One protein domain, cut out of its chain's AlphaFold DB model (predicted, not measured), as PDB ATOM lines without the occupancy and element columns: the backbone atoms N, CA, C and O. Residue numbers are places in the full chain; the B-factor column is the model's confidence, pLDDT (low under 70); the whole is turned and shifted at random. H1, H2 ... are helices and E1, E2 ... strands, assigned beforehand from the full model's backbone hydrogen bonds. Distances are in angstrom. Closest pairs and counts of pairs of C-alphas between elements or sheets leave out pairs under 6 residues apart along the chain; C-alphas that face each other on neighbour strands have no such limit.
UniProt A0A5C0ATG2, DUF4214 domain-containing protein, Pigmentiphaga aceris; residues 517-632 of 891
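This is residues 517 to 632 of the 891 residues of the protein "DUF4214 domain-containing protein" of Pigmentiphaga aceris (UniProt A0A5C0ATG2). The chain is wound in stacked strand-helix turns: strands E2 to E6 stand side by side in one parallel sheet, with H1, H2, H3 and H4 following one another along one side of it, though H2 only grazes the sheet and H4 is not on it. E4 bends at residue 579, the sheet curls round H3, and E1 lies outside the sheet at one end of the long axis. The printed part has 116 residues with four named helices and six named strands, in the order E1 E2 H1 E3 H2 E4 H3 E5 H4 E6; the sheet order is E2 E3 E4 E5 E6, and the class is mixed. The whole is compact, with a radius of gyration of the C-alphas of 13.5 A, and its elongated outline spans 42 by 27 by 22 A.

Begin with the twisted sheet: E2 (residues 523 to 526) and E6 (residues 628 to 630) are its edge strands. Beside E2 is E3 (residues 547 to 551), with N 524 and O 548 2.8 A apart. E4 (residues 571 to 582) bends by 99 degrees at residue 579; its residues 571 to 578 pair with E3, where N 549 and O 575 are 2.8 A apart. Its residues 579 to 582 pair with E5 (residues 603 to 607), where N 582 and O 605 are 2.8 A apart. E5 and E6 are parallel neighbour strands, with N 606 and O 628 within hydrogen-bond range at 2.8 A. Each successive pair, with the helix between, is a strand-helix-strand unit, two parallel neighbours joined through a helix, with a right-handed crossover: E2, H1, E3; E3, H2, E4; E4, H3, E5; E5, H4, E6. H1 (residues 533 to 542) makes two layers with the sheet, a helix on one face, at a height over the sheet of 9.6 A; H3 (residues 588 to 597) is on the same face. H2 (residues 558 to 566) touches H1, closest at the C-alphas of Ala 534 and Val 560, 4.9 A, the same way at a shallow tilt of 2 degrees. H2 and H3 are close but not clearly touching, about perpendicular at 76 degrees, closest at C-alphas 565 and 590, 7.3 A. H4 (residues 613 to 621) touches H3, with C-alphas 588 and 615 closest at 4.4 A, at a shallow tilt of 16 degrees, the same way; it is only just not on the sheet, with 4 pairs of C-alphas within 10 A. In H1, H2, H3 and H4 every O i to N i+4 pair is within hydrogen-bond range.

Find C-alpha 571 at (3.838, -40.193, -37.335); from there E4 runs 17.7 A to C-alpha 582. H3 is 14.4 A long, H1 13.8 A, E5 13.2 A, E3 12.7 A, H4 12.3 A and H2 12.2 A. E2 measures 9.5 A and E6 6.5 A, ending at C-alpha 630 at (23.415, -57.995, -40.065). E1, residues 517 to 520, starts at C-alpha 517 at (-10.804, -36.716, -31.607), is 10.1 A long and pairs with no named strand, but its residues 519 to 520 pair with residues 544 to 545, parallel.

The C-alphas farthest apart are those of Gln 517 and Leu 632, 44.4 A. The printed part has no cut, and no link is long. The mean pLDDT of the printed part is 89.6; look for values under 70 at residues 528 to 531 and 553 to 556.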
ATOM      1  N   GLN A 517     -10.937 -36.257 -30.229       96.50
ATOM      2  CA  GLN A 517     -10.804 -36.716 -31.607       96.50
ATOM      3  C   GLN A 517      -9.344 -36.753 -32.046       96.50
ATOM      4  O   GLN A 517      -8.955 -37.678 -32.758       96.50
ATOM      5  N   LEU A 518      -8.553 -35.762 -31.622       97.38
ATOM      6  CA  LEU A 518      -7.219 -35.540 -32.157       97.38
ATOM      7  C   LEU A 518      -6.203 -35.174 -31.068       97.38
ATOM      8  O   LEU A 518      -6.433 -34.293 -30.243       97.38
ATOM      9  N   LEU A 519      -5.054 -35.837 -31.108       97.69
ATOM     10  CA  LEU A 519      -3.843 -35.538 -30.360       97.69
ATOM     11  C   LEU A 519      -2.800 -35.025 -31.357       97.69
ATOM     12  O   LEU A 519      -2.380 -35.758 -32.248       97.69
ATOM     13  N   VAL A 520      -2.391 -33.770 -31.222       97.44
ATOM     14  CA  VAL A 520      -1.426 -33.125 -32.120       97.44
ATOM     15  C   VAL A 520      -0.039 -33.178 -31.498       97.44
ATOM     16  O   VAL A 520       0.148 -32.834 -30.327       97.44
ATOM     17  N   SER A 521       0.921 -33.642 -32.292       95.75
ATOM     18  CA  SER A 521       2.327 -33.808 -31.927       95.75
ATOM     19  C   SER A 521       2.574 -34.534 -30.595       95.75
ATOM     20  O   SER A 521       3.383 -34.063 -29.791       95.75
ATOM     21  N   PRO A 522       1.898 -35.669 -30.307       96.44
ATOM     22  CA  PRO A 522       2.171 -36.411 -29.086       96.44
ATOM     23  C   PRO A 522       3.546 -37.084 -29.142       96.44
ATOM     24  O   PRO A 522       3.924 -37.669 -30.161       96.44
ATOM     25  N   THR A 523       4.261 -37.066 -28.016       93.31
ATOM     26  CA  THR A 523       5.479 -37.869 -27.834       93.31
ATOM     27  C   THR A 523       5.109 -39.217 -27.223       93.31
ATOM     28  O   THR A 523       4.841 -39.332 -26.028       93.31
ATOM     29  N   VAL A 524       5.099 -40.263 -28.042       92.00
ATOM     30  CA  VAL A 524       4.717 -41.618 -27.647       92.00
ATOM     31  C   VAL A 524       5.968 -42.442 -27.367       92.00
ATOM     32  O   VAL A 524       6.633 -42.929 -28.280       92.00
ATOM     33  N   LYS A 525       6.285 -42.615 -26.085       88.38
ATOM     34  CA  LYS A 525       7.354 -43.511 -25.633       88.38
ATOM     35  C   LYS A 525       6.848 -44.943 -25.591       88.38
ATOM     36  O   LYS A 525       5.957 -45.243 -24.802       88.38
ATOM     37  N   ILE A 526       7.394 -45.802 -26.440       83.19
ATOM     38  CA  ILE A 526       7.022 -47.209 -26.578       83.19
ATOM     39  C   ILE A 526       7.980 -48.035 -25.695       83.19
ATOM     40  O   ILE A 526       9.146 -48.200 -26.072       83.19
ATOM     41  N   PRO A 527       7.533 -48.515 -24.514       72.75
ATOM     42  CA  PRO A 527       8.379 -49.258 -23.581       72.75
ATOM     43  C   PRO A 527       8.611 -50.711 -24.032       72.75
ATOM     44  O   PRO A 527       8.015 -51.186 -25.001       72.75
ATOM     45  N   ALA A 528       9.450 -51.437 -23.280       63.31
ATOM     46  CA  ALA A 528       9.553 -52.893 -23.381       63.31
ATOM     47  C   ALA A 528       8.198 -53.543 -23.039       63.31
ATOM     48  O   ALA A 528       7.527 -53.152 -22.087       63.31
ATOM     49  N   VAL A 529       7.805 -54.503 -23.867       66.56
ATOM     50  CA  VAL A 529       6.419 -54.910 -24.119       66.56
ATOM     51  C   VAL A 529       5.721 -55.529 -22.902       66.56
ATOM     52  O   VAL A 529       6.233 -56.464 -22.291       66.56
ATOM     53  N   ASP A 530       4.503 -55.064 -22.615       68.88
ATOM     54  CA  ASP A 530       3.495 -55.783 -21.826       68.88
ATOM     55  C   ASP A 530       2.294 -56.196 -22.707       68.88
ATOM     56  O   ASP A 530       2.181 -55.813 -23.875       68.88
ATOM     57  N   ASN A 531       1.363 -56.985 -22.159       69.56
ATOM     58  CA  ASN A 531       0.233 -57.522 -22.926       69.56
ATOM     59  C   ASN A 531      -0.721 -56.455 -23.514       69.56
ATOM     60  O   ASN A 531      -1.452 -56.790 -24.455       69.56
ATOM     61  N   ASP A 532      -0.719 -55.214 -23.003       80.75
ATOM     62  CA  ASP A 532      -1.619 -54.123 -23.423       80.75
ATOM     63  C   ASP A 532      -0.918 -53.029 -24.256       80.75
ATOM     64  O   ASP A 532      -1.576 -52.179 -24.855       80.75
ATOM     65  N   THR A 533       0.413 -53.068 -24.382       82.06
ATOM     66  CA  THR A 533       1.211 -52.049 -25.090       82.06
ATOM     67  C   THR A 533       0.688 -51.772 -26.506       82.06
ATOM     68  O   THR A 533       0.507 -50.615 -26.886       82.06
ATOM     69  N   ALA A 534       0.356 -52.816 -27.274       83.88
ATOM     70  CA  ALA A 534      -0.204 -52.670 -28.621       83.88
ATOM     71  C   ALA A 534      -1.602 -52.015 -28.626       83.88
ATOM     72  O   ALA A 534      -1.906 -51.215 -29.509       83.88
ATOM     73  N   GLY A 535      -2.447 -52.320 -27.633       88.56
ATOM     74  CA  GLY A 535      -3.784 -51.733 -27.500       88.56
ATOM     75  C   GLY A 535      -3.724 -50.240 -27.180       88.56
ATOM     76  O   GLY A 535      -4.397 -49.440 -27.830       88.56
ATOM     77  N   ARG A 536      -2.862 -49.861 -26.229       89.88
ATOM     78  CA  ARG A 536      -2.585 -48.462 -25.860       89.88
ATOM     79  C   ARG A 536      -2.044 -47.671 -27.045       89.88
ATOM     80  O   ARG A 536      -2.570 -46.610 -27.374       89.88
ATOM     81  N   LEU A 537      -1.044 -48.221 -27.734       89.81
ATOM     82  CA  LEU A 537      -0.454 -47.594 -28.914       89.81
ATOM     83  C   LEU A 537      -1.495 -47.377 -30.018       89.81
ATOM     84  O   LEU A 537      -1.533 -46.305 -30.613       89.81
ATOM     85  N   GLY A 538      -2.372 -48.359 -30.248       92.06
ATOM     86  CA  GLY A 538      -3.439 -48.257 -31.242       92.06
ATOM     87  C   GLY A 538      -4.446 -47.156 -30.918       92.06
ATOM     88  O   GLY A 538      -4.826 -46.402 -31.811       92.06
ATOM     89  N   ARG A 539      -4.836 -47.005 -29.644       94.19
ATOM     90  CA  ARG A 539      -5.716 -45.908 -29.206       94.19
ATOM     91  C   ARG A 539      -5.057 -44.544 -29.387       94.19
ATOM     92  O   ARG A 539      -5.685 -43.641 -29.934       94.19
ATOM     93  N   ILE A 540      -3.805 -44.403 -28.946       95.56
ATOM     94  CA  ILE A 540      -3.068 -43.135 -29.015       95.56
ATOM     95  C   ILE A 540      -2.821 -42.745 -30.474       95.56
ATOM     96  O   ILE A 540      -3.263 -41.680 -30.905       95.56
ATOM     97  N   LEU A 541      -2.154 -43.605 -31.252       94.62
ATOM     98  CA  LEU A 541      -1.803 -43.299 -32.640       94.62
ATOM     99  C   LEU A 541      -3.039 -43.175 -33.530       94.62
ATOM    100  O   LEU A 541      -3.072 -42.283 -34.370       94.62
ATOM    101  N   GLY A 542      -4.088 -43.968 -33.291       95.44
ATOM    102  CA  GLY A 542      -5.344 -43.870 -34.039       95.44
ATOM    103  C   GLY A 542      -6.029 -42.502 -33.927       95.44
ATOM    104  O   GLY A 542      -6.795 -42.126 -34.813       95.44
ATOM    105  N   LYS A 543      -5.721 -41.733 -32.874       96.38
ATOM    106  CA  LYS A 543      -6.166 -40.346 -32.679       96.38
ATOM    107  C   LYS A 543      -5.043 -39.323 -32.848       96.38
ATOM    108  O   LYS A 543      -5.234 -38.176 -32.474       96.38
ATOM    109  N   SER A 544      -3.874 -39.692 -33.358       97.00
ATOM    110  CA  SER A 544      -2.725 -38.782 -33.434       97.00
ATOM    111  C   SER A 544      -2.602 -38.071 -34.784       97.00
ATOM    112  O   SER A 544      -3.054 -38.570 -35.810       97.00
ATOM    113  N   GLN A 545      -1.924 -36.927 -34.784       96.81
ATOM    114  CA  GLN A 545      -1.362 -36.258 -35.955       96.81
ATOM    115  C   GLN A 545       0.047 -35.776 -35.608       96.81
ATOM    116  O   GLN A 545       0.267 -35.251 -34.517       96.81
ATOM    117  N   ASP A 546       0.989 -35.953 -36.534       95.62
ATOM    118  CA  ASP A 546       2.394 -35.558 -36.390       95.62
ATOM    119  C   ASP A 546       3.065 -36.102 -35.115       95.62
ATOM    120  O   ASP A 546       3.865 -35.424 -34.471       95.62
ATOM    121  N   ALA A 547       2.741 -37.341 -34.734       96.31
ATOM    122  CA  ALA A 547       3.298 -37.987 -33.549       96.31
ATOM    123  C   ALA A 547       4.811 -38.222 -33.663       96.31
ATOM    124  O   ALA A 547       5.322 -38.555 -34.735       96.31
ATOM    125  N   SER A 548       5.506 -38.146 -32.527       94.00
ATOM    126  CA  SER A 548       6.874 -38.641 -32.366       94.00
ATOM    127  C   SER A 548       6.825 -39.959 -31.598       94.00
ATOM    128  O   SER A 548       6.415 -39.985 -30.442       94.00
ATOM    129  N   ALA A 549       7.241 -41.059 -32.217       92.06
ATOM    130  CA  ALA A 549       7.283 -42.381 -31.604       92.06
ATOM    131  C   ALA A 549       8.725 -42.730 -31.205       92.06
ATOM    132  O   ALA A 549       9.594 -42.870 -32.063       92.06
ATOM    133  N   ILE A 550       8.978 -42.885 -29.905       90.19
ATOM    134  CA  ILE A 550      10.298 -43.218 -29.355       90.19
ATOM    135  C   ILE A 550      10.290 -44.682 -28.927       90.19
ATOM    136  O   ILE A 550       9.582 -45.042 -27.989       90.19
ATOM    137  N   ILE A 551      11.085 -45.523 -29.582       85.81
ATOM    138  CA  ILE A 551      11.218 -46.938 -29.232       85.81
ATOM    139  C   ILE A 551      12.343 -47.110 -28.204       85.81
ATOM    140  O   ILE A 551      13.518 -46.993 -28.541       85.81
ATOM    141  N   GLU A 552      12.003 -47.392 -26.943       78.25
ATOM    142  CA  GLU A 552      12.992 -47.384 -25.851       78.25
ATOM    143  C   GLU A 552      13.767 -48.708 -25.700       78.25
ATOM    144  O   GLU A 552      14.878 -48.685 -25.183       78.25
ATOM    145  N   ASN A 553      13.241 -49.851 -26.168       65.88
ATOM    146  CA  ASN A 553      13.902 -51.162 -26.044       65.88
ATOM    147  C   ASN A 553      13.528 -52.124 -27.184       65.88
ATOM    148  O   ASN A 553      12.716 -53.023 -26.974       65.88
ATOM    149  N   GLY A 554      14.113 -51.936 -28.375       60.34
ATOM    150  CA  GLY A 554      14.178 -52.944 -29.443       60.34
ATOM    151  C   GLY A 554      12.862 -53.675 -29.695       60.34
ATOM    152  O   GLY A 554      12.683 -54.799 -29.231       60.34
ATOM    153  N   VAL A 555      11.927 -53.053 -30.416       55.22
ATOM    154  CA  VAL A 555      10.621 -53.668 -30.713       55.22
ATOM    155  C   VAL A 555      10.818 -54.885 -31.622       55.22
ATOM    156  O   VAL A 555      10.861 -54.766 -32.840       55.22
ATOM    157  N   GLY A 556      10.952 -56.059 -31.007       57.72
ATOM    158  CA  GLY A 556      10.862 -57.369 -31.656       57.72
ATOM    159  C   GLY A 556       9.464 -57.994 -31.564       57.72
ATOM    160  O   GLY A 556       9.257 -59.096 -32.064       57.72
ATOM    161  N   ASP A 557       8.501 -57.323 -30.918       71.06
ATOM    162  CA  ASP A 557       7.124 -57.813 -30.814       71.06
ATOM    163  C   ASP A 557       6.313 -57.447 -32.066       71.06
ATOM    164  O   ASP A 557       6.087 -56.275 -32.392       71.06
ATOM    165  N   SER A 558       5.844 -58.487 -32.754       74.38
ATOM    166  CA  SER A 558       5.091 -58.390 -34.004       74.38
ATOM    167  C   SER A 558       3.761 -57.640 -33.865       74.38
ATOM    168  O   SER A 558       3.290 -57.039 -34.834       74.38
ATOM    169  N   ARG A 559       3.150 -57.600 -32.672       77.94
ATOM    170  CA  ARG A 559       1.896 -56.875 -32.406       77.94
ATOM    171  C   ARG A 559       2.131 -55.370 -32.398       77.94
ATOM    172  O   ARG A 559       1.354 -54.632 -33.000       77.94
ATOM    173  N   VAL A 560       3.200 -54.910 -31.744       79.88
ATOM    174  CA  VAL A 560       3.569 -53.483 -31.706       79.88
ATOM    175  C   VAL A 560       3.958 -53.008 -33.103       79.88
ATOM    176  O   VAL A 560       3.481 -51.966 -33.547       79.88
ATOM    177  N   GLN A 561       4.740 -53.811 -33.830       81.12
ATOM    178  CA  GLN A 561       5.104 -53.534 -35.220       81.12
ATOM    179  C   GLN A 561       3.870 -53.416 -36.128       81.12
ATOM    180  O   GLN A 561       3.781 -52.484 -36.925       81.12
ATOM    181  N   THR A 562       2.889 -54.311 -35.968       84.50
ATOM    182  CA  THR A 562       1.630 -54.272 -36.733       84.50
ATOM    183  C   THR A 562       0.861 -52.973 -36.491       84.50
ATOM    184  O   THR A 562       0.428 -52.325 -37.443       84.50
ATOM    185  N   VAL A 563       0.709 -52.560 -35.228       88.75
ATOM    186  CA  VAL A 563      -0.003 -51.321 -34.878       88.75
ATOM    187  C   VAL A 563       0.750 -50.087 -35.372       88.75
ATOM    188  O   VAL A 563       0.126 -49.164 -35.892       88.75
ATOM    189  N   LEU A 564       2.079 -50.076 -35.247       88.50
ATOM    190  CA  LEU A 564       2.921 -48.984 -35.725       88.50
ATOM    191  C   LEU A 564       2.794 -48.809 -37.244       88.50
ATOM    192  O   LEU A 564       2.534 -47.704 -37.713       88.50
ATOM    193  N   LEU A 565       2.911 -49.904 -38.002       89.00
ATOM    194  CA  LEU A 565       2.747 -49.910 -39.458       89.00
ATOM    195  C   LEU A 565       1.362 -49.421 -39.887       89.00
ATOM    196  O   LEU A 565       1.252 -48.655 -40.840       89.00
ATOM    197  N   ALA A 566       0.312 -49.835 -39.173       92.00
ATOM    198  CA  ALA A 566      -1.060 -49.438 -39.475       92.00
ATOM    199  C   ALA A 566      -1.341 -47.942 -39.239       92.00
ATOM    200  O   ALA A 566      -2.323 -47.435 -39.772       92.00
ATOM    201  N   ASN A 567      -0.512 -47.246 -38.452       94.12
ATOM    202  CA  ASN A 567      -0.698 -45.832 -38.095       94.12
ATOM    203  C   ASN A 567       0.507 -44.963 -38.482       94.12
ATOM    204  O   ASN A 567       0.750 -43.906 -37.895       94.12
ATOM    205  N   LEU A 568       1.310 -45.416 -39.440       92.81
ATOM    206  CA  LEU A 568       2.560 -44.753 -39.790       92.81
ATOM    207  C   LEU A 568       2.343 -43.379 -40.454       92.81
ATOM    208  O   LEU A 568       3.193 -42.492 -40.365       92.81
ATOM    209  N   ASP A 569       1.185 -43.183 -41.084       94.69
ATOM    210  CA  ASP A 569       0.722 -41.902 -41.623       94.69
ATOM    211  C   ASP A 569       0.532 -40.840 -40.529       94.69
ATOM    212  O   ASP A 569       0.682 -39.651 -40.803       94.69
ATOM    213  N   LYS A 570       0.269 -41.268 -39.287       96.06
ATOM    214  CA  LYS A 570       0.079 -40.394 -38.119       96.06
ATOM    215  C   LYS A 570       1.384 -39.920 -37.490       96.06
ATOM    216  O   LYS A 570       1.361 -39.007 -36.668       96.06
ATOM    217  N   ILE A 571       2.508 -40.539 -37.844       95.12
ATOM    218  CA  ILE A 571       3.838 -40.193 -37.335       95.12
ATOM    219  C   ILE A 571       4.423 -39.076 -38.197       95.12
ATOM    220  O   ILE A 571       4.340 -39.123 -39.427       95.12
ATOM    221  N   ALA A 572       5.034 -38.076 -37.569       96.06
ATOM    222  CA  ALA A 572       5.711 -36.994 -38.276       96.06
ATOM    223  C   ALA A 572       6.876 -37.516 -39.143       96.06
ATOM    224  O   ALA A 572       7.406 -38.612 -38.939       96.06
ATOM    225  N   ALA A 573       7.314 -36.726 -40.125       94.06
ATOM    226  CA  ALA A 573       8.569 -37.010 -40.822       94.06
ATOM    227  C   ALA A 573       9.736 -37.006 -39.818       94.06
ATOM    228  O   ALA A 573       9.824 -36.102 -38.989       94.06
ATOM    229  N   ASN A 574      10.622 -38.006 -39.882       93.12
ATOM    230  CA  ASN A 574      11.646 -38.256 -38.854       93.12
ATOM    231  C   ASN A 574      11.077 -38.411 -37.423       93.12
ATOM    232  O   ASN A 574      11.800 -38.206 -36.453       93.12
ATOM    233  N   GLY A 575       9.792 -38.743 -37.271       93.88
ATOM    234  CA  GLY A 575       9.144 -38.891 -35.968       93.88
ATOM    235  C   GLY A 575       9.431 -40.227 -35.283       93.88
ATOM    236  O   GLY A 575       9.154 -40.359 -34.095       93.88
ATOM    237  N   LEU A 576       9.971 -41.221 -35.996       92.88
ATOM    238  CA  LEU A 576      10.338 -42.514 -35.420       92.88
ATOM    239  C   LEU A 576      11.800 -42.493 -34.948       92.88
ATOM    240  O   LEU A 576      12.718 -42.378 -35.763       92.88
ATOM    241  N   THR A 577      12.016 -42.613 -33.638       92.12
ATOM    242  CA  THR A 577      13.338 -42.564 -32.989       92.12
ATOM    243  C   THR A 577      13.542 -43.737 -32.026       92.12
ATOM    244  O   THR A 577      12.634 -44.536 -31.795       92.12
ATOM    245  N   GLY A 578      14.718 -43.813 -31.399       89.75
ATOM    246  CA  GLY A 578      15.066 -44.891 -30.469       89.75
ATOM    247  C   GLY A 578      15.675 -46.094 -31.185       89.75
ATOM    248  O   GLY A 578      16.214 -45.932 -32.278       89.75
ATOM    249  N   THR A 579      15.605 -47.278 -30.578       87.25
ATOM    250  CA  THR A 579      16.339 -48.466 -31.046       87.25
ATOM    251  C   THR A 579      15.400 -49.555 -31.546       87.25
ATOM    252  O   THR A 579      14.562 -50.033 -30.782       87.25
ATOM    253  N   PHE A 580      15.548 -50.005 -32.794       87.00
ATOM    254  CA  PHE A 580      14.726 -51.090 -33.347       87.00
ATOM    255  C   PHE A 580      15.428 -51.889 -34.450       87.00
ATOM    256  O   PHE A 580      16.393 -51.428 -35.061       87.00
ATOM    257  N   THR A 581      14.913 -53.098 -34.696       88.06
ATOM    258  CA  THR A 581      15.444 -54.028 -35.696       88.06
ATOM    259  C   THR A 581      14.442 -54.233 -36.828       88.06
ATOM    260  O   THR A 581      13.263 -54.480 -36.582       88.06
ATOM    261  N   LEU A 582      14.912 -54.159 -38.072       91.12
ATOM    262  CA  LEU A 582      14.145 -54.470 -39.278       91.12
ATOM    263  C   LEU A 582      14.604 -55.817 -39.838       91.12
ATOM    264  O   LEU A 582      15.798 -56.095 -39.847       91.12
ATOM    265  N   THR A 583      13.673 -56.648 -40.305       91.50
ATOM    266  CA  THR A 583      13.972 -57.994 -40.823       91.50
ATOM    267  C   THR A 583      13.254 -58.248 -42.146       91.50
ATOM    268  O   THR A 583      12.395 -57.469 -42.570       91.50
ATOM    269  N   SER A 584      13.554 -59.382 -42.779       91.75
ATOM    270  CA  SER A 584      12.903 -59.853 -44.010       91.75
ATOM    271  C   SER A 584      11.397 -60.134 -43.887       91.75
ATOM    272  O   SER A 584      10.742 -60.348 -44.909       91.75
ATOM    273  N   ALA A 585      10.817 -60.073 -42.681       89.31
ATOM    274  CA  ALA A 585       9.373 -60.186 -42.460       89.31
ATOM    275  C   ALA A 585       8.568 -58.983 -43.000       89.31
ATOM    276  O   ALA A 585       7.359 -59.095 -43.198       89.31
ATOM    277  N   LEU A 586       9.221 -57.839 -43.224       91.62
ATOM    278  CA  LEU A 586       8.603 -56.613 -43.734       91.62
ATOM    279  C   LEU A 586       8.654 -56.558 -45.257       91.62
ATOM    280  O   LEU A 586       9.711 -56.783 -45.832       91.62
ATOM    281  N   THR A 587       7.571 -56.171 -45.928       94.19
ATOM    282  CA  THR A 587       7.619 -55.932 -47.381       94.19
ATOM    283  C   THR A 587       8.503 -54.727 -47.727       94.19
ATOM    284  O   THR A 587       8.764 -53.863 -46.892       94.19
ATOM    285  N   ASP A 588       8.941 -54.630 -48.977       95.06
ATOM    286  CA  ASP A 588       9.666 -53.477 -49.525       95.06
ATOM    287  C   ASP A 588       8.897 -52.151 -49.334       95.06
ATOM    288  O   ASP A 588       9.472 -51.145 -48.908       95.06
ATOM    289  N   ALA A 589       7.576 -52.159 -49.535       94.56
ATOM    290  CA  ALA A 589       6.722 -50.996 -49.277       94.56
ATOM    291  C   ALA A 589       6.662 -50.614 -47.783       94.56
ATOM    292  O   ALA A 589       6.688 -49.428 -47.434       94.56
ATOM    293  N   GLN A 590       6.607 -51.609 -46.890       94.12
ATOM    294  CA  GLN A 590       6.621 -51.385 -45.441       94.12
ATOM    295  C   GLN A 590       7.974 -50.846 -44.970       94.12
ATOM    296  O   GLN A 590       8.003 -49.884 -44.205       94.12
ATOM    297  N   LEU A 591       9.081 -51.415 -45.462       94.00
ATOM    298  CA  LEU A 591      10.437 -50.932 -45.193       94.00
ATOM    299  C   LEU A 591      10.602 -49.479 -45.640       94.00
ATOM    300  O   LEU A 591      11.064 -48.657 -44.854       94.00
ATOM    301  N   THR A 592      10.162 -49.151 -46.859       94.69
ATOM    302  CA  THR A 592      10.239 -47.787 -47.409       94.69
ATOM    303  C   THR A 592       9.486 -46.806 -46.519       94.69
ATOM    304  O   THR A 592      10.001 -45.748 -46.169       94.69
ATOM    305  N   SER A 593       8.269 -47.175 -46.114       93.62
ATOM    306  CA  SER A 593       7.430 -46.320 -45.277       93.62
ATOM    307  C   SER A 593       8.051 -46.109 -43.892       93.62
ATOM    308  O   SER A 593       8.141 -44.969 -43.435       93.62
ATOM    309  N   LEU A 594       8.511 -47.187 -43.239       92.69
ATOM    310  CA  LEU A 594       9.161 -47.137 -41.924       92.69
ATOM    311  C   LEU A 594      10.411 -46.261 -41.958       92.69
ATOM    312  O   LEU A 594      10.478 -45.283 -41.215       92.69
ATOM    313  N   LEU A 595      11.349 -46.570 -42.856       92.75
ATOM    314  CA  LEU A 595      12.618 -45.855 -42.988       92.75
ATOM    315  C   LEU A 595      12.412 -44.389 -43.391       92.75
ATOM    316  O   LEU A 595      13.118 -43.514 -42.893       92.75
ATOM    317  N   GLY A 596      11.389 -44.087 -44.199       93.62
ATOM    318  CA  GLY A 596      11.005 -42.713 -44.536       93.62
ATOM    319  C   GLY A 596      10.495 -41.889 -43.342       93.62
ATOM    320  O   GLY A 596      10.563 -40.658 -43.360       93.62
ATOM    321  N   LYS A 597      10.005 -42.539 -42.279       94.88
ATOM    322  CA  LYS A 597       9.584 -41.891 -41.022       94.88
ATOM    323  C   LYS A 597      10.659 -41.944 -39.933       94.88
ATOM    324  O   LYS A 597      10.525 -41.252 -38.924       94.88
ATOM    325  N   THR A 598      11.724 -42.716 -40.129       94.38
ATOM    326  CA  THR A 598      12.841 -42.866 -39.193       94.38
ATOM    327  C   THR A 598      13.751 -41.640 -39.172       94.38
ATOM    328  O   THR A 598      14.194 -41.144 -40.209       94.38
ATOM    329  N   ALA A 599      14.067 -41.134 -37.980       95.50
ATOM    330  CA  ALA A 599      15.083 -40.101 -37.805       95.50
ATOM    331  C   ALA A 599      16.492 -40.659 -38.032       95.50
ATOM    332  O   ALA A 599      16.772 -41.792 -37.667       95.50
ATOM    333  N   VAL A 600      17.416 -39.830 -38.530       93.12
ATOM    334  CA  VAL A 600      18.845 -40.214 -38.635       93.12
ATOM    335  C   VAL A 600      19.460 -40.502 -37.255       93.12
ATOM    336  O   VAL A 600      20.410 -41.257 -37.150       93.12
ATOM    337  N   ALA A 601      18.915 -39.904 -36.189       90.44
ATOM    338  CA  ALA A 601      19.363 -40.130 -34.814       90.44
ATOM    339  C   ALA A 601      18.780 -41.402 -34.165       90.44
ATOM    340  O   ALA A 601      19.069 -41.672 -33.000       90.44
ATOM    341  N   ALA A 602      17.909 -42.142 -34.863       92.94
ATOM    342  CA  ALA A 602      17.488 -43.463 -34.408       92.94
ATOM    343  C   ALA A 602      18.672 -44.438 -34.473       92.94
ATOM    344  O   ALA A 602      19.595 -44.221 -35.244       92.94
ATOM    345  N   THR A 603      18.628 -45.507 -33.681       92.12
ATOM    346  CA  THR A 603      19.579 -46.618 -33.773       92.12
ATOM    347  C   THR A 603      18.897 -47.799 -34.454       92.12
ATOM    348  O   THR A 603      18.079 -48.490 -33.840       92.12
ATOM    349  N   VAL A 604      19.204 -48.028 -35.727       93.12
ATOM    350  CA  VAL A 604      18.514 -49.024 -36.555       93.12
ATOM    351  C   VAL A 604      19.445 -50.164 -36.930       93.12
ATOM    352  O   VAL A 604      20.426 -49.983 -37.654       93.12
ATOM    353  N   THR A 605      19.078 -51.370 -36.509       93.25
ATOM    354  CA  THR A 605      19.693 -52.602 -37.008       93.25
ATOM    355  C   THR A 605      18.832 -53.164 -38.134       93.25
ATOM    356  O   THR A 605      17.635 -53.374 -37.951       93.25
ATOM    357  N   VAL A 606      19.408 -53.436 -39.300       94.50
ATOM    358  CA  VAL A 606      18.702 -54.092 -40.408       94.50
ATOM    359  C   VAL A 606      19.305 -55.469 -40.629       94.50
ATOM    360  O   VAL A 606      20.432 -55.600 -41.104       94.50
ATOM    361  N   ASP A 607      18.540 -56.502 -40.298       94.06
ATOM    362  CA  ASP A 607      18.867 -57.876 -40.643       94.06
ATOM    363  C   ASP A 607      18.402 -58.167 -42.069       94.06
ATOM    364  O   ASP A 607      17.213 -58.371 -42.329       94.06
ATOM    365  N   VAL A 608      19.353 -58.170 -43.004       94.00
ATOM    366  CA  VAL A 608      19.084 -58.441 -44.420       94.00
ATOM    367  C   VAL A 608      19.007 -59.940 -44.728       94.00
ATOM    368  O   VAL A 608      18.774 -60.322 -45.876       94.00
ATOM    369  N   GLY A 609      19.154 -60.804 -43.716       91.00
ATOM    370  CA  GLY A 609      19.001 -62.247 -43.845       91.00
ATOM    371  C   GLY A 609      17.641 -62.627 -44.437       91.00
ATOM    372  O   GLY A 609      16.583 -62.383 -43.852       91.00
ATOM    373  N   GLY A 610      17.656 -63.230 -45.626       89.88
ATOM    374  CA  GLY A 610      16.440 -63.647 -46.332       89.88
ATOM    375  C   GLY A 610      15.668 -62.519 -47.027       89.88
ATOM    376  O   GLY A 610      14.579 -62.778 -47.535       89.88
ATOM    377  N   MET A 611      16.200 -61.292 -47.078       92.94
ATOM    378  CA  MET A 611      15.615 -60.230 -47.900       92.94
ATOM    379  C   MET A 611      15.782 -60.535 -49.393       92.94
ATOM    380  O   MET A 611      16.825 -61.011 -49.842       92.94
ATOM    381  N   ASN A 612      14.752 -60.229 -50.176       90.94
ATOM    382  CA  ASN A 612      14.802 -60.264 -51.632       90.94
ATOM    383  C   ASN A 612      15.445 -58.987 -52.210       90.94
ATOM    384  O   ASN A 612      15.744 -58.032 -51.489       90.94
ATOM    385  N   THR A 613      15.629 -58.949 -53.534       87.38
ATOM    386  CA  THR A 613      16.265 -57.819 -54.232       87.38
ATOM    387  C   THR A 613      15.565 -56.481 -53.974       87.38
ATOM    388  O   THR A 613      16.242 -55.500 -53.683       87.38
ATOM    389  N   ALA A 614      14.229 -56.437 -54.006       92.25
ATOM    390  CA  ALA A 614      13.468 -55.199 -53.812       92.25
ATOM    391  C   ALA A 614      13.600 -54.657 -52.379       92.25
ATOM    392  O   ALA A 614      13.831 -53.467 -52.184       92.25
ATOM    393  N   GLN A 615      13.524 -55.531 -51.371       95.19
ATOM    394  CA  GLN A 615      13.757 -55.152 -49.973       95.19
ATOM    395  C   GLN A 615      15.177 -54.601 -49.784       95.19
ATOM    396  O   GLN A 615      15.365 -53.574 -49.132       95.19
ATOM    397  N   LEU A 616      16.176 -55.248 -50.387       90.81
ATOM    398  CA  LEU A 616      17.563 -54.814 -50.280       90.81
ATOM    399  C   LEU A 616      17.810 -53.466 -50.978       90.81
ATOM    400  O   LEU A 616      18.575 -52.651 -50.465       90.81
ATOM    401  N   ASP A 617      17.150 -53.197 -52.104       91.50
ATOM    402  CA  ASP A 617      17.224 -51.897 -52.780       91.50
ATOM    403  C   ASP A 617      16.642 -50.765 -51.918       91.50
ATOM    404  O   ASP A 617      17.215 -49.675 -51.868       91.50
ATOM    405  N   VAL A 618      15.581 -51.034 -51.149       96.06
ATOM    406  CA  VAL A 618      15.039 -50.078 -50.166       96.06
ATOM    407  C   VAL A 618      16.046 -49.781 -49.055       96.06
ATOM    408  O   VAL A 618      16.229 -48.613 -48.699       96.06
ATOM    409  N   VAL A 619      16.716 -50.813 -48.528       94.75
ATOM    410  CA  VAL A 619      17.760 -50.657 -47.499       94.75
ATOM    411  C   VAL A 619      18.918 -49.812 -48.027       94.75
ATOM    412  O   VAL A 619      19.364 -48.897 -47.339       94.75
ATOM    413  N   LYS A 620      19.371 -50.056 -49.264       91.75
ATOM    414  CA  LYS A 620      20.410 -49.237 -49.912       91.75
ATOM    415  C   LYS A 620      19.979 -47.777 -50.054       91.75
ATOM    416  O   LYS A 620      20.770 -46.881 -49.775       91.75
ATOM    417  N   ALA A 621      18.736 -47.539 -50.472       94.06
ATOM    418  CA  ALA A 621      18.211 -46.191 -50.676       94.06
ATOM    419  C   ALA A 621      18.108 -45.371 -49.376       94.06
ATOM    420  O   ALA A 621      18.151 -44.146 -49.438       94.06
ATOM    421  N   HIS A 622      18.008 -46.031 -48.216       94.94
ATOM    422  CA  HIS A 622      17.888 -45.402 -46.892       94.94
ATOM    423  C   HIS A 622      19.046 -45.787 -45.963       94.94
ATOM    424  O   HIS A 622      18.881 -45.922 -44.747       94.94
ATOM    425  N   LEU A 623      20.233 -46.012 -46.528       93.00
ATOM    426  CA  LEU A 623      21.379 -46.478 -45.757       93.00
ATOM    427  C   LEU A 623      21.855 -45.440 -44.730       93.00
ATOM    428  O   LEU A 623      22.489 -45.802 -43.746       93.00
ATOM    429  N   ASP A 624      21.532 -44.159 -44.916       93.44
ATOM    430  CA  ASP A 624      21.749 -43.089 -43.938       93.44
ATOM    431  C   ASP A 624      20.980 -43.317 -42.627       93.44
ATOM    432  O   ASP A 624      21.432 -42.856 -41.583       93.44
ATOM    433  N   LYS A 625      19.868 -44.064 -42.673       94.38
ATOM    434  CA  LYS A 625      19.023 -44.404 -41.518       94.38
ATOM    435  C   LYS A 625      19.399 -45.710 -40.828       94.38
ATOM    436  O   LYS A 625      18.970 -45.923 -39.705       94.38
ATOM    437  N   ALA A 626      20.124 -46.600 -41.502       93.75
ATOM    438  CA  ALA A 626      20.585 -47.861 -40.927       93.75
ATOM    439  C   ALA A 626      21.922 -47.651 -40.211       93.75
ATOM    440  O   ALA A 626      22.829 -47.088 -40.809       93.75
ATOM    441  N   ASP A 627      22.105 -48.129 -38.986       94.50
ATOM    442  CA  ASP A 627      23.397 -48.054 -38.288       94.50
ATOM    443  C   ASP A 627      24.207 -49.331 -38.471       94.50
ATOM    444  O   ASP A 627      25.406 -49.278 -38.741       94.50
ATOM    445  N   ILE A 628      23.535 -50.477 -38.353       94.62
ATOM    446  CA  ILE A 628      24.155 -51.800 -38.404       94.62
ATOM    447  C   ILE A 628      23.376 -52.670 -39.389       94.62
ATOM    448  O   ILE A 628      22.162 -52.814 -39.273       94.62
ATOM    449  N   ILE A 629      24.079 -53.286 -40.336       96.00
ATOM    450  CA  ILE A 629      23.537 -54.317 -41.226       96.00
ATOM    451  C   ILE A 629      24.006 -55.689 -40.731       96.00
ATOM    452  O   ILE A 629      25.205 -55.930 -40.620       96.00
ATOM    453  N   THR A 630      23.089 -56.609 -40.450       95.62
ATOM    454  CA  THR A 630      23.415 -57.995 -40.065       95.62
ATOM    455  C   THR A 630      22.882 -58.983 -41.095       95.62
ATOM    456  O   THR A 630      22.050 -58.627 -41.924       95.62
ATOM    457  N   GLY A 631      23.376 -60.224 -41.078       93.25
ATOM    458  CA  GLY A 631      22.866 -61.281 -41.962       93.25
ATOM    459  C   GLY A 631      23.176 -61.071 -43.450       93.25
ATOM    460  O   GLY A 631      22.531 -61.682 -44.303       93.25
ATOM    461  N   LEU A 632      24.145 -60.207 -43.781       94.44
ATOM    462  CA  LEU A 632      24.562 -59.961 -45.160       94.44
ATOM    463  C   LEU A 632      25.297 -61.184 -45.713       94.44
ATOM    464  O   LEU A 632      26.486 -61.366 -45.451       94.44
TER     465      LEU A 632